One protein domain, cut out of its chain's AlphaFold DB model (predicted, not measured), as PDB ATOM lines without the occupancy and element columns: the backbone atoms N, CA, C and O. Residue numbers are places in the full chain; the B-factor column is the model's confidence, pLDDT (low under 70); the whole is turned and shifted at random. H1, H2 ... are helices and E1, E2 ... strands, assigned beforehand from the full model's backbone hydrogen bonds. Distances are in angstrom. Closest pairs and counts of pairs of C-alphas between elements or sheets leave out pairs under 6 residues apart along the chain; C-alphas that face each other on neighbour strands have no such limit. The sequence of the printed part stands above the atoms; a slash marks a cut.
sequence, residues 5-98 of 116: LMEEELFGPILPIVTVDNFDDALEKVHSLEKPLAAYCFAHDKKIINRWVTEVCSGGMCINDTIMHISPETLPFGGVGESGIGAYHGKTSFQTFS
ATOM      1  N   LEU A   5      12.972  27.996 -95.778       93.69
ATOM      2  CA  LEU A   5      14.149  27.452 -95.095       93.69
ATOM      3  C   LEU A   5      14.787  26.254 -95.818       93.69
ATOM      4  O   LEU A   5      15.870  25.824 -95.430       93.69
ATOM      5  N   MET A   6      14.120  25.686 -96.821       92.62
ATOM      6  CA  MET A   6      14.598  24.531 -97.586       92.62
ATOM      7  C   MET A   6      14.999  24.895 -99.023       92.62
ATOM      8  O   MET A   6      15.403  24.003 -99.767       92.62
ATOM      9  N   GLU A   7      14.868  26.165 -99.423       91.38
ATOM     10  CA  GLU A   7      15.161  26.631-100.787       91.38
ATOM     11  C   GLU A   7      16.655  26.912-101.008       91.38
ATOM     12  O   GLU A   7      17.176  26.669-102.095       91.38
ATOM     13  N   GLU A   8      17.351  27.392 -99.976       91.94
ATOM     14  CA  GLU A   8      18.762  27.784-100.039       91.94
ATOM     15  C   GLU A   8      19.571  27.203 -98.869       91.94
ATOM     16  O   GLU A   8      19.033  26.743 -97.857       91.94
ATOM     17  N   GLU A   9      20.898  27.228 -98.997       94.44
ATOM     18  CA  GLU A   9      21.799  26.781 -97.937       94.44
ATOM     19  C   GLU A   9      21.746  27.725 -96.724       94.44
ATOM     20  O   GLU A   9      22.038  28.915 -96.820       94.44
ATOM     21  N   LEU A  10      21.397  27.179 -95.554       94.62
ATOM     22  CA  LEU A  10      21.081  27.980 -94.367       94.62
ATOM     23  C   LEU A  10      22.274  28.729 -93.754       94.62
ATOM     24  O   LEU A  10      22.073  29.803 -93.190       94.62
ATOM     25  N   PHE A  11      23.481  28.141 -93.766       94.62
ATOM     26  CA  PHE A  11      24.711  28.688 -93.153       94.62
ATOM     27  C   PHE A  11      24.531  29.357 -91.768       94.62
ATOM     28  O   PHE A  11      25.222  30.313 -91.409       94.62
ATOM     29  N   GLY A  12      23.607  28.841 -90.954       94.50
ATOM     30  CA  GLY A  12      23.195  29.455 -89.695       94.50
ATOM     31  C   GLY A  12      22.766  28.425 -88.650       94.50
ATOM     32  O   GLY A  12      22.669  27.236 -88.946       94.50
ATOM     33  N   PRO A  13      22.501  28.856 -87.406       96.75
ATOM     34  CA  PRO A  13      22.185  27.967 -86.286       96.75
ATOM     35  C   PRO A  13      20.717  27.500 -86.303       96.75
ATOM     36  O   PRO A  13      20.034  27.531 -85.281       96.75
ATOM     37  N   ILE A  14      20.212  27.104 -87.472       95.38
ATOM     38  CA  ILE A  14      18.844  26.627 -87.690       95.38
ATOM     39  C   ILE A  14      18.933  25.223 -88.290       95.38
ATOM     40  O   ILE A  14      19.680  25.005 -89.239       95.38
ATOM     41  N   LEU A  15      18.170  24.275 -87.738       96.62
ATOM     42  CA  LEU A  15      18.140  22.882 -88.192       96.62
ATOM     43  C   LEU A  15      16.691  22.445 -88.464       96.62
ATOM     44  O   LEU A  15      16.005  22.011 -87.532       96.62
ATOM     45  N   PRO A  16      16.198  22.573 -89.709       95.19
ATOM     46  CA  PRO A  16      14.885  22.066 -90.085       95.19
ATOM     47  C   PRO A  16      14.823  20.542 -89.951       95.19
ATOM     48  O   PRO A  16      15.757  19.832 -90.323       95.19
ATOM     49  N   ILE A  17      13.699  20.032 -89.445       95.69
ATOM     50  CA  ILE A  17      13.435  18.593 -89.348       95.69
ATOM     51  C   ILE A  17      12.308  18.256 -90.318       95.69
ATOM     52  O   ILE A  17      11.160  18.643 -90.108       95.69
ATOM     53  N   VAL A  18      12.639  17.510 -91.371       94.69
ATOM     54  CA  VAL A  18      11.672  17.010 -92.351       94.69
ATOM     55  C   VAL A  18      11.425  15.531 -92.083       94.69
ATOM     56  O   VAL A  18      12.326  14.709 -92.230       94.69
ATOM     57  N   THR A  19      10.198  15.178 -91.707       96.62
ATOM     58  CA  THR A  19       9.808  13.779 -91.513       96.62
ATOM     59  C   THR A  19       9.497  13.093 -92.845       96.62
ATOM     60  O   THR A  19       9.145  13.727 -93.848       96.62
ATOM     61  N   VAL A  20       9.644  11.774 -92.851       96.75
ATOM     62  CA  VAL A  20       9.364  10.859 -93.964       96.75
ATOM     63  C   VAL A  20       8.724   9.599 -93.391       96.75
ATOM     64  O   VAL A  20       8.980   9.275 -92.228       96.75
ATOM     65  N   ASP A  21       7.917   8.894 -94.180       97.62
ATOM     66  CA  ASP A  21       7.242   7.689 -93.695       97.62
ATOM     67  C   ASP A  21       8.186   6.485 -93.716       97.62
ATOM     68  O   ASP A  21       8.111   5.600 -92.860       97.62
ATOM     69  N   ASN A  22       9.107   6.453 -94.681       97.31
ATOM     70  CA  ASN A  22      10.081   5.383 -94.822       97.31
ATOM     71  C   ASN A  22      11.409   5.866 -95.445       97.31
ATOM     72  O   ASN A  22      11.599   7.039 -95.766       97.31
ATOM     73  N   PHE A  23      12.367   4.944 -95.573       97.31
ATOM     74  CA  PHE A  23      13.702   5.253 -96.088       97.31
ATOM     75  C   PHE A  23      13.731   5.513 -97.603       97.31
ATOM     76  O   PHE A  23      14.577   6.276 -98.058       97.31
ATOM     77  N   ASP A  24      12.815   4.927 -98.376       98.00
ATOM     78  CA  ASP A  24      12.707   5.198 -99.813       98.00
ATOM     79  C   ASP A  24      12.262   6.644-100.061       98.00
ATOM     80  O   ASP A  24      12.886   7.336-100.861       98.00
ATOM     81  N   ASP A  25      11.300   7.155 -99.283       97.50
ATOM     82  CA  ASP A  25      10.889   8.565 -99.363       97.50
ATOM     83  C   ASP A  25      12.043   9.519 -98.996       97.50
ATOM     84  O   ASP A  25      12.147  10.630 -99.521       97.50
ATOM     85  N   ALA A  26      12.919   9.111 -98.066       96.62
ATOM     86  CA  ALA A  26      14.109   9.884 -97.715       96.62
ATOM     87  C   ALA A  26      15.080   9.976 -98.895       96.62
ATOM     88  O   ALA A  26      15.590  11.058 -99.185       96.62
ATOM     89  N   LEU A  27      15.326   8.851 -99.571       97.50
ATOM     90  CA  LEU A  27      16.195   8.797-100.742       97.50
ATOM     91  C   LEU A  27      15.626   9.619-101.895       97.50
ATOM     92  O   LEU A  27      16.364  10.405-102.476       97.50
ATOM     93  N   GLU A  28      14.325   9.512-102.167       97.00
ATOM     94  CA  GLU A  28      13.662  10.300-103.210       97.00
ATOM     95  C   GLU A  28      13.829  11.806-102.963       97.00
ATOM     96  O   GLU A  28      14.222  12.547-103.866       97.00
ATOM     97  N   LYS A  29      13.632  12.260-101.717       94.69
ATOM     98  CA  LYS A  29      13.880  13.661-101.347       94.69
ATOM     99  C   LYS A  29      15.337  14.058-101.565       94.69
ATOM    100  O   LYS A  29      15.586  15.080-102.192       94.69
ATOM    101  N   VAL A  30      16.298  13.265-101.087       96.00
ATOM    102  CA  VAL A  30      17.732  13.554-101.273       96.00
ATOM    103  C   VAL A  30      18.114  13.595-102.757       96.00
ATOM    104  O   VAL A  30      18.883  14.460-103.156       96.00
ATOM    105  N   HIS A  31      17.568  12.703-103.585       96.44
ATOM    106  CA  HIS A  31      17.840  12.650-105.027       96.44
ATOM    107  C   HIS A  31      17.193  13.785-105.817       96.44
ATOM    108  O   HIS A  31      17.669  14.103-106.903       96.44
ATOM    109  N   SER A  32      16.129  14.392-105.287       94.62
ATOM    110  CA  SER A  32      15.503  15.580-105.881       94.62
ATOM    111  C   SER A  32      16.318  16.867-105.697       94.62
ATOM    112  O   SER A  32      16.019  17.869-106.343       94.62
ATOM    113  N   LEU A  33      17.339  16.838-104.836       93.88
ATOM    114  CA  LEU A  33      18.223  17.964-104.551       93.88
ATOM    115  C   LEU A  33      19.559  17.832-105.288       93.88
ATOM    116  O   LEU A  33      19.990  16.740-105.669       93.88
ATOM    117  N   GLU A  34      20.252  18.960-105.435       96.06
ATOM    118  CA  GLU A  34      21.624  18.969-105.932       96.06
ATOM    119  C   GLU A  34      22.571  18.211-104.994       96.06
ATOM    120  O   GLU A  34      22.384  18.151-103.776       96.06
ATOM    121  N   LYS A  35      23.620  17.619-105.576       98.06
ATOM    122  CA  LYS A  35      24.546  16.744-104.844       98.06
ATOM    123  C   LYS A  35      25.293  17.531-103.762       98.06
ATOM    124  O   LYS A  35      26.089  18.409-104.109       98.06
ATOM    125  N   PRO A  36      25.114  17.197-102.472       97.75
ATOM    126  CA  PRO A  36      25.685  17.977-101.386       97.75
ATOM    127  C   PRO A  36      27.180  17.695-101.207       97.75
ATOM    128  O   PRO A  36      27.692  16.630-101.567       97.75
ATOM    129  N   LEU A  37      27.874  18.633-100.557       98.25
ATOM    130  CA  LEU A  37      29.276  18.450-100.183       98.25
ATOM    131  C   LEU A  37      29.442  17.310 -99.171       98.25
ATOM    132  O   LEU A  37      30.365  16.510 -99.297       98.25
ATOM    133  N   ALA A  38      28.539  17.210 -98.194       98.00
ATOM    134  CA  ALA A  38      28.561  16.163 -97.184       98.00
ATOM    135  C   ALA A  38      27.171  15.560 -96.957       98.00
ATOM    136  O   ALA A  38      26.174  16.278 -96.929       98.00
ATOM    137  N   ALA A  39      27.116  14.245 -96.748       97.94
ATOM    138  CA  ALA A  39      25.899  13.514 -96.413       97.94
ATOM    139  C   ALA A  39      26.106  12.648 -95.157       97.94
ATOM    140  O   ALA A  39      27.089  11.912 -95.046       97.94
ATOM    141  N   TYR A  40      25.172  12.701 -94.206       98.25
ATOM    142  CA  TYR A  40      25.286  11.983 -92.932       98.25
ATOM    143  C   TYR A  40      24.124  11.016 -92.740       98.25
ATOM    144  O   TYR A  40      22.968  11.384 -92.931       98.25
ATOM    145  N   CYS A  41      24.426   9.786 -92.324       98.06
ATOM    146  CA  CYS A  41      23.419   8.777 -92.013       98.06
ATOM    147  C   CYS A  41      23.605   8.273 -90.584       98.06
ATOM    148  O   CYS A  41      24.667   7.763 -90.230       98.06
ATOM    149  N   PHE A  42      22.556   8.385 -89.773       98.31
ATOM    150  CA  PHE A  42      22.516   7.832 -88.423       98.31
ATOM    151  C   PHE A  42      21.639   6.584 -88.425       98.31
ATOM    152  O   PHE A  42      20.417   6.671 -88.533       98.31
ATOM    153  N   ALA A  43      22.265   5.411 -88.345       97.56
ATOM    154  CA  ALA A  43      21.577   4.129 -88.405       97.56
ATOM    155  C   ALA A  43      22.399   3.006 -87.756       97.56
ATOM    156  O   ALA A  43      23.632   3.011 -87.756       97.56
ATOM    157  N   HIS A  44      21.691   1.991 -87.254       98.06
ATOM    158  CA  HIS A  44      22.275   0.706 -86.847       98.06
ATOM    159  C   HIS A  44      21.980  -0.420 -87.845       98.06
ATOM    160  O   HIS A  44      22.716  -1.408 -87.895       98.06
ATOM    161  N   ASP A  45      20.914  -0.290 -88.643       98.25
ATOM    162  CA  ASP A  45      20.572  -1.282 -89.657       98.25
ATOM    163  C   ASP A  45      21.569  -1.214 -90.819       98.25
ATOM    164  O   ASP A  45      21.647  -0.231 -91.559       98.25
ATOM    165  N   LYS A  46      22.312  -2.306 -91.009       98.06
ATOM    166  CA  LYS A  46      23.287  -2.448 -92.093       98.06
ATOM    167  C   LYS A  46      22.653  -2.328 -93.474       98.06
ATOM    168  O   LYS A  46      23.335  -1.903 -94.398       98.06
ATOM    169  N   LYS A  47      21.380  -2.697 -93.640       98.12
ATOM    170  CA  LYS A  47      20.677  -2.537 -94.917       98.12
ATOM    171  C   LYS A  47      20.504  -1.061 -95.251       98.12
ATOM    172  O   LYS A  47      20.826  -0.674 -96.366       98.12
ATOM    173  N   ILE A  48      20.081  -0.248 -94.282       98.12
ATOM    174  CA  ILE A  48      19.948   1.207 -94.445       98.12
ATOM    175  C   ILE A  48      21.311   1.831 -94.749       98.12
ATOM    176  O   ILE A  48      21.436   2.568 -95.721       98.12
ATOM    177  N   ILE A  49      22.345   1.480 -93.976       98.56
ATOM    178  CA  ILE A  49      23.705   2.003 -94.182       98.56
ATOM    179  C   ILE A  49      24.217   1.656 -95.583       98.56
ATOM    180  O   ILE A  49      24.700   2.533 -96.290       98.56
ATOM    181  N   ASN A  50      24.098   0.392 -95.998       98.44
ATOM    182  CA  ASN A  50      24.571  -0.038 -97.311       98.44
ATOM    183  C   ASN A  50      23.856   0.716 -98.427       98.44
ATOM    184  O   ASN A  50      24.523   1.231 -99.316       98.44
ATOM    185  N   ARG A  51      22.525   0.822 -98.345       98.31
ATOM    186  CA  ARG A  51      21.735   1.571 -99.322       98.31
ATOM    187  C   ARG A  51      22.135   3.040 -99.371       98.31
ATOM    188  O   ARG A  51      22.379   3.549-100.454       98.31
ATOM    189  N   TRP A  52      22.299   3.700 -98.223       98.19
ATOM    190  CA  TRP A  52      22.772   5.086 -98.166       98.19
ATOM    191  C   TRP A  52      24.117   5.263 -98.877       98.19
ATOM    192  O   TRP A  52      24.253   6.126 -99.739       98.19
ATOM    193  N   VAL A  53      25.094   4.406 -98.565       97.94
ATOM    194  CA  VAL A  53      26.443   4.456 -99.154       97.94
ATOM    195  C   VAL A  53      26.418   4.229-100.668       97.94
ATOM    196  O   VAL A  53      27.224   4.820-101.383       97.94
ATOM    197  N   THR A  54      25.526   3.371-101.172       98.19
ATOM    198  CA  THR A  54      25.473   3.031-102.601       98.19
ATOM    199  C   THR A  54      24.566   3.934-103.427       98.19
ATOM    200  O   THR A  54      24.787   4.064-104.628       98.19
ATOM    201  N   GLU A  55      23.535   4.516-102.818       98.31
ATOM    202  CA  GLU A  55      22.480   5.248-103.527       98.31
ATOM    203  C   GLU A  55      22.630   6.770-103.382       98.31
ATOM    204  O   GLU A  55      22.138   7.499-104.240       98.31
ATOM    205  N   VAL A  56      23.330   7.289-102.364       98.19
ATOM    206  CA  VAL A  56      23.524   8.739-102.173       98.19
ATOM    207  C   VAL A  56      24.871   9.199-102.731       98.19
ATOM    208  O   VAL A  56      25.934   8.740-102.317       98.19
ATOM    209  N   CYS A  57      24.833  10.167-103.651       97.44
ATOM    210  CA  CYS A  57      26.025  10.793-104.221       97.44
ATOM    211  C   CYS A  57      26.317  12.122-103.512       97.44
ATOM    212  O   CYS A  57      25.482  13.023-103.518       97.44
ATOM    213  N   SER A  58      27.499  12.242-102.909       98.06
ATOM    214  CA  SER A  58      27.964  13.437-102.192       98.06
ATOM    215  C   SER A  58      29.488  13.541-102.268       98.06
ATOM    216  O   SER A  58      30.148  12.576-102.663       98.06
ATOM    217  N   GLY A  59      30.045  14.699-101.908       97.75
ATOM    218  CA  GLY A  59      31.499  14.891-101.839       97.75
ATOM    219  C   GLY A  59      32.169  14.018-100.769       97.75
ATOM    220  O   GLY A  59      33.198  13.389-101.010       97.75
ATOM    221  N   GLY A  60      31.538  13.912 -99.600       97.25
ATOM    222  CA  GLY A  60      31.954  13.053 -98.499       97.25
ATOM    223  C   GLY A  60      30.774  12.571 -97.661       97.25
ATOM    224  O   GLY A  60      29.681  13.135 -97.700       97.25
ATOM    225  N   MET A  61      30.985  11.520 -96.870       97.44
ATOM    226  CA  MET A  61      29.941  10.991 -95.994       97.44
ATOM    227  C   MET A  61      30.474  10.507 -94.648       97.44
ATOM    228  O   MET A  61      31.629  10.095 -94.528       97.44
ATOM    229  N   CYS A  62      29.605  10.509 -93.638       97.50
ATOM    230  CA  CYS A  62      29.842   9.833 -92.363       97.50
ATOM    231  C   CYS A  62      28.628   8.991 -91.971       97.50
ATOM    232  O   CYS A  62      27.480   9.380 -92.194       97.50
ATOM    233  N   ILE A  63      28.900   7.850 -91.340       98.06
ATOM    234  CA  ILE A  63      27.883   7.022 -90.696       98.06
ATOM    235  C   ILE A  63      28.018   7.213 -89.188       98.06
ATOM    236  O   ILE A  63      29.098   6.996 -88.644       98.06
ATOM    237  N   ASN A  64      26.922   7.582 -88.526       98.12
ATOM    238  CA  ASN A  64      26.841   7.831 -87.084       98.12
ATOM    239  C   ASN A  64      27.781   8.929 -86.554       98.12
ATOM    240  O   ASN A  64      28.119   8.930 -85.373       98.12
ATOM    241  N   ASP A  65      28.182   9.866 -87.412       97.81
ATOM    242  CA  ASP A  65      28.964  11.042 -87.041       97.81
ATOM    243  C   ASP A  65      28.710  12.174 -88.049       97.81
ATOM    244  O   ASP A  65      28.125  11.956 -89.112       97.81
ATOM    245  N   THR A  66      29.170  13.379 -87.733       97.50
ATOM    246  CA  THR A  66      29.164  14.540 -88.631       97.50
ATOM    247  C   THR A  66      30.559  15.139 -88.691       97.50
ATOM    248  O   THR A  66      31.315  15.001 -87.738       97.50
ATOM    249  N   ILE A  67      30.901  15.837 -89.778       96.75
ATOM    250  CA  ILE A  67      32.158  16.599 -89.950       96.75
ATOM    251  C   ILE A  67      33.442  15.743 -89.979       96.75
ATOM    252  O   ILE A  67      34.321  16.013 -90.789       96.75
ATOM    253  N   MET A  68      33.553  14.678 -89.185       96.25
ATOM    254  CA  MET A  68      34.794  13.961 -88.887       96.25
ATOM    255  C   MET A  68      35.534  13.391 -90.100       96.25
ATOM    256  O   MET A  68      36.749  13.226 -90.026       96.25
ATOM    257  N   HIS A  69      34.864  13.149 -91.230       94.88
ATOM    258  CA  HIS A  69      35.525  12.738 -92.478       94.88
ATOM    259  C   HIS A  69      36.535  13.765 -93.015       94.88
ATOM    260  O   HIS A  69      37.402  13.383 -93.795       94.88
ATOM    261  N   ILE A  70      36.474  15.032 -92.585       95.00
ATOM    262  CA  ILE A  70      37.478  16.048 -92.937       95.00
ATOM    263  C   ILE A  70      38.790  15.886 -92.157       95.00
ATOM    264  O   ILE A  70      39.817  16.410 -92.568       95.00
ATOM    265  N   SER A  71      38.782  15.187 -91.018       95.56
ATOM    266  CA  SER A  71      39.945  15.133 -90.127       95.56
ATOM    267  C   SER A  71      41.103  14.268 -90.653       95.56
ATOM    268  O   SER A  71      42.246  14.693 -90.488       95.56
ATOM    269  N   PRO A  72      40.885  13.079 -91.250       95.62
ATOM    270  CA  PRO A  72      41.986  12.248 -91.726       95.62
ATOM    271  C   PRO A  72      42.621  12.813 -93.001       95.62
ATOM    272  O   PRO A  72      41.994  12.855 -94.056       95.62
ATOM    273  N   GLU A  73      43.907  13.151 -92.934       94.50
ATOM    274  CA  GLU A  73      44.723  13.635 -94.066       94.50
ATOM    275  C   GLU A  73      44.868  12.643 -95.230       94.50
ATOM    276  O   GLU A  73      45.247  13.017 -96.341       94.50
ATOM    277  N   THR A  74      44.540  11.374 -94.999       96.50
ATOM    278  CA  THR A  74      44.522  10.331 -96.027       96.50
ATOM    279  C   THR A  74      43.250  10.329 -96.869       96.50
ATOM    280  O   THR A  74      43.253   9.724 -97.942       96.50
ATOM    281  N   LEU A  75      42.174  10.977 -96.408       97.31
ATOM    282  CA  LEU A  75      40.920  11.062 -97.144       97.31
ATOM    283  C   LEU A  75      40.901  12.319 -98.020       97.31
ATOM    284  O   LEU A  75      41.181  13.410 -97.518       97.31
ATOM    285  N   PRO A  76      40.558  12.193 -99.317       97.31
ATOM    286  CA  PRO A  76      40.333  13.354-100.160       97.31
ATOM    287  C   PRO A  76      39.108  14.126 -99.662       97.31
ATOM    288  O   PRO A  76      38.086  13.532 -99.323       97.31
ATOM    289  N   PHE A  77      39.203  15.451 -99.665       98.00
ATOM    290  CA  PHE A  77      38.090  16.347 -99.378       98.00
ATOM    291  C   PHE A  77      37.791  17.201-100.610       98.00
ATOM    292  O   PHE A  77      38.684  17.860-101.148       98.00
ATOM    293  N   GLY A  78      36.548  17.151-101.079       97.44
ATOM    294  CA  GLY A  78      36.110  17.802-102.308       97.44
ATOM    295  C   GLY A  78      34.633  17.546-102.588       97.44
ATOM    296  O   GLY A  78      34.027  16.672-101.972       97.44
ATOM    297  N   GLY A  79      34.061  18.336-103.493       97.75
ATOM    298  CA  GLY A  79      32.658  18.243-103.893       97.75
ATOM    299  C   GLY A  79      32.435  17.393-105.142       97.75
ATOM    300  O   GLY A  79      33.370  16.876-105.759       97.75
ATOM    301  N   VAL A  80      31.166  17.274-105.523       97.56
ATOM    302  CA  VAL A  80      30.728  16.653-106.776       97.56
ATOM    303  C   VAL A  80      29.497  17.379-107.321       97.56
ATOM    304  O   VAL A  80      28.519  17.583-106.606       97.56
ATOM    305  N   GLY A  81      29.509  17.728-108.609       96.56
ATOM    306  CA  GLY A  81      28.421  18.510-109.211       96.56
ATOM    307  C   GLY A  81      28.421  19.941-108.674       96.56
ATOM    308  O   GLY A  81      29.486  20.550-108.582       96.56
ATOM    309  N   GLU A  82      27.256  20.455-108.281       96.19
ATOM    310  CA  GLU A  82      27.121  21.826-107.763       96.19
ATOM    311  C   GLU A  82      27.862  22.054-106.434       96.19
ATOM    312  O   GLU A  82      28.255  23.177-106.133       96.19
ATOM    313  N   SER A  83      28.159  20.997-105.664       97.00
ATOM    314  CA  SER A  83      28.997  21.125-104.459       97.00
ATOM    315  C   SER A  83      30.495  21.288-104.742       97.00
ATOM    316  O   SER A  83      31.267  21.543-103.817       97.00
ATOM    317  N   GLY A  84      30.936  21.133-105.996       97.88
ATOM    318  CA  GLY A  84      32.311  21.401-106.417       97.88
ATOM    319  C   GLY A  84      32.923  20.334-107.325       97.88
ATOM    320  O   GLY A  84      32.317  19.316-107.657       97.88
ATOM    321  N   ILE A  85      34.168  20.587-107.740       97.62
ATOM    322  CA  ILE A  85      34.943  19.715-108.630       97.62
ATOM    323  C   ILE A  85      36.363  19.561-108.087       97.62
ATOM    324  O   ILE A  85      36.999  20.533-107.679       97.62
ATOM    325  N   GLY A  86      36.878  18.334-108.159       97.25
ATOM    326  CA  GLY A  86      38.207  17.992-107.666       97.25
ATOM    327  C   GLY A  86      38.221  17.788-106.154       97.25
ATOM    328  O   GLY A  86      37.200  17.876-105.477       97.25
ATOM    329  N   ALA A  87      39.399  17.475-105.630       98.19
ATOM    330  CA  ALA A  87      39.601  17.260-104.208       98.19
ATOM    331  C   ALA A  87      41.019  17.662-103.808       98.19
ATOM    332  O   ALA A  87      41.917  17.774-104.645       98.19
ATOM    333  N   TYR A  88      41.232  17.862-102.518       97.31
ATOM    334  CA  TYR A  88      42.548  18.067-101.928       97.31
ATOM    335  C   TYR A  88      42.643  17.271-100.621       97.31
ATOM    336  O   TYR A  88      41.854  16.353-100.409       97.31
ATOM    337  N   HIS A  89      43.617  17.621 -99.779       97.50
ATOM    338  CA  HIS A  89      44.017  17.008 -98.508       97.50
ATOM    339  C   HIS A  89      45.168  16.002 -98.656       97.50
ATOM    340  O   HIS A  89      45.223  15.243 -99.623       97.50
ATOM    341  N   GLY A  90      46.139  16.063 -97.734       96.62
ATOM    342  CA  GLY A  90      47.343  15.223 -97.716       96.62
ATOM    343  C   GLY A  90      47.964  14.981 -99.097       96.62
ATOM    344  O   GLY A  90      48.328  15.913 -99.819       96.62
ATOM    345  N   LYS A  91      48.059  13.704 -99.486       96.88
ATOM    346  CA  LYS A  91      48.593  13.274-100.791       96.88
ATOM    347  C   LYS A  91      47.757  13.779-101.975       96.88
ATOM    348  O   LYS A  91      48.326  14.087-103.022       96.88
ATOM    349  N   THR A  92      46.440  13.880-101.816       97.69
ATOM    350  CA  THR A  92      45.528  14.369-102.857       97.69
ATOM    351  C   THR A  92      45.858  15.814-103.221       97.69
ATOM    352  O   THR A  92      45.930  16.127-104.402       97.69
ATOM    353  N   SER A  93      46.189  16.675-102.246       98.12
ATOM    354  CA  SER A  93      46.659  18.044-102.529       98.12
ATOM    355  C   SER A  93      47.872  18.052-103.459       98.12
ATOM    356  O   SER A  93      47.906  18.800-104.433       98.12
ATOM    357  N   PHE A  94      48.869  17.204-103.186       97.44
ATOM    358  CA  PHE A  94      50.058  17.117-104.034       97.44
ATOM    359  C   PHE A  94      49.696  16.713-105.466       97.44
ATOM    360  O   PHE A  94      50.215  17.303-106.409       97.44
ATOM    361  N   GLN A  95      48.790  15.745-105.636       96.69
ATOM    362  CA  GLN A  95      48.318  15.320-106.956       96.69
ATOM    363  C   GLN A  95      47.563  16.440-107.680       96.69
ATOM    364  O   GLN A  95      47.797  16.648-108.864       96.69
ATOM    365  N   THR A  96      46.719  17.188-106.967       97.75
ATOM    366  CA  THR A  96      45.930  18.299-107.518       97.75
ATOM    367  C   THR A  96      46.801  19.450-108.018       97.75
ATOM    368  O   THR A  96      46.495  20.045-109.047       97.75
ATOM    369  N   PHE A  97      47.911  19.744-107.335       97.94
ATOM    370  CA  PHE A  97      48.821  20.836-107.707       97.94
ATOM    371  C   PHE A  97      50.050  20.389-108.511       97.94
ATOM    372  O   PHE A  97      50.955  21.192-108.741       97.94
ATOM    373  N   SER A  98      50.098  19.129-108.953       97.56
ATOM    374  CA  SER A  98      51.199  18.593-109.759       97.56
ATOM    375  C   SER A  98      50.740  18.220-111.161       97.56
ATOM    376  O   SER A  98      49.664  17.665-111.363       97.56
TER     377      SER A  98
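AT A GLANCE: This is residues 5 to 98 of the 116 residues of the protein "Aldedh domain-containing protein" of Oikopleura dioica (UniProt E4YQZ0). With little regular structure, a small parallel two-strand sheet, E1 and E2, forms the middle; H2 packs on it, H1 runs beside H2, and a long unnamed stretch leads to distant H3. Residues 8 to 13 stick out. The 94 printed residues, 34 in named elements, run H1, E1, H2, E2, H3, mixed in class. The whole is only just compact, close to loose, with radius of gyration of the C-alphas 14.8 A and spans 48 by 31 by 23 A.

HOW THE PARTS SIT: Past Leu 5, find H1, residues 23 to 31; it only just touches H2, residues 46 to 55, with 3 pairs of C-alphas within 8 A, closest Phe 23 and Ile 48, 7.6 A, a shallow tilt of 21 degrees, the same way. E1, residues 38 to 41, and E2, residues 60 to 63, are parallel at 16 degrees; N 39 and O 60 are within hydrogen-bond range, 3.0 A. E1, H2 and E2 form a strand-helix-strand unit, parallel strands joined through a helix, with a right-handed crossover. The closest C-alphas of H2 and E1 are Ile 49 and Cys 41, 7.1 A. H3, residues 90 to 96, is apart from H1, H2 and E1. Every O i to N i+4 pair is within range in H1 and H2, 2 of 3 in H3.

IN THESE COORDINATES: Find C-alpha 23 at (13.702, 5.253, -96.088), where H1 begins its 12.3 A; E1 spans 10.4 A, H2 13.8 A, E2 10.7 A, and H3 10.4 A to C-alpha 96 at (45.930, 18.299, -107.518).

THE WHOLE: The farthest C-alphas, Asp 21 and Ser 98, are 48.1 A apart. The printed part has no cut; the link E2 to H3 is long, and no printed residue is under 70 in pLDDT.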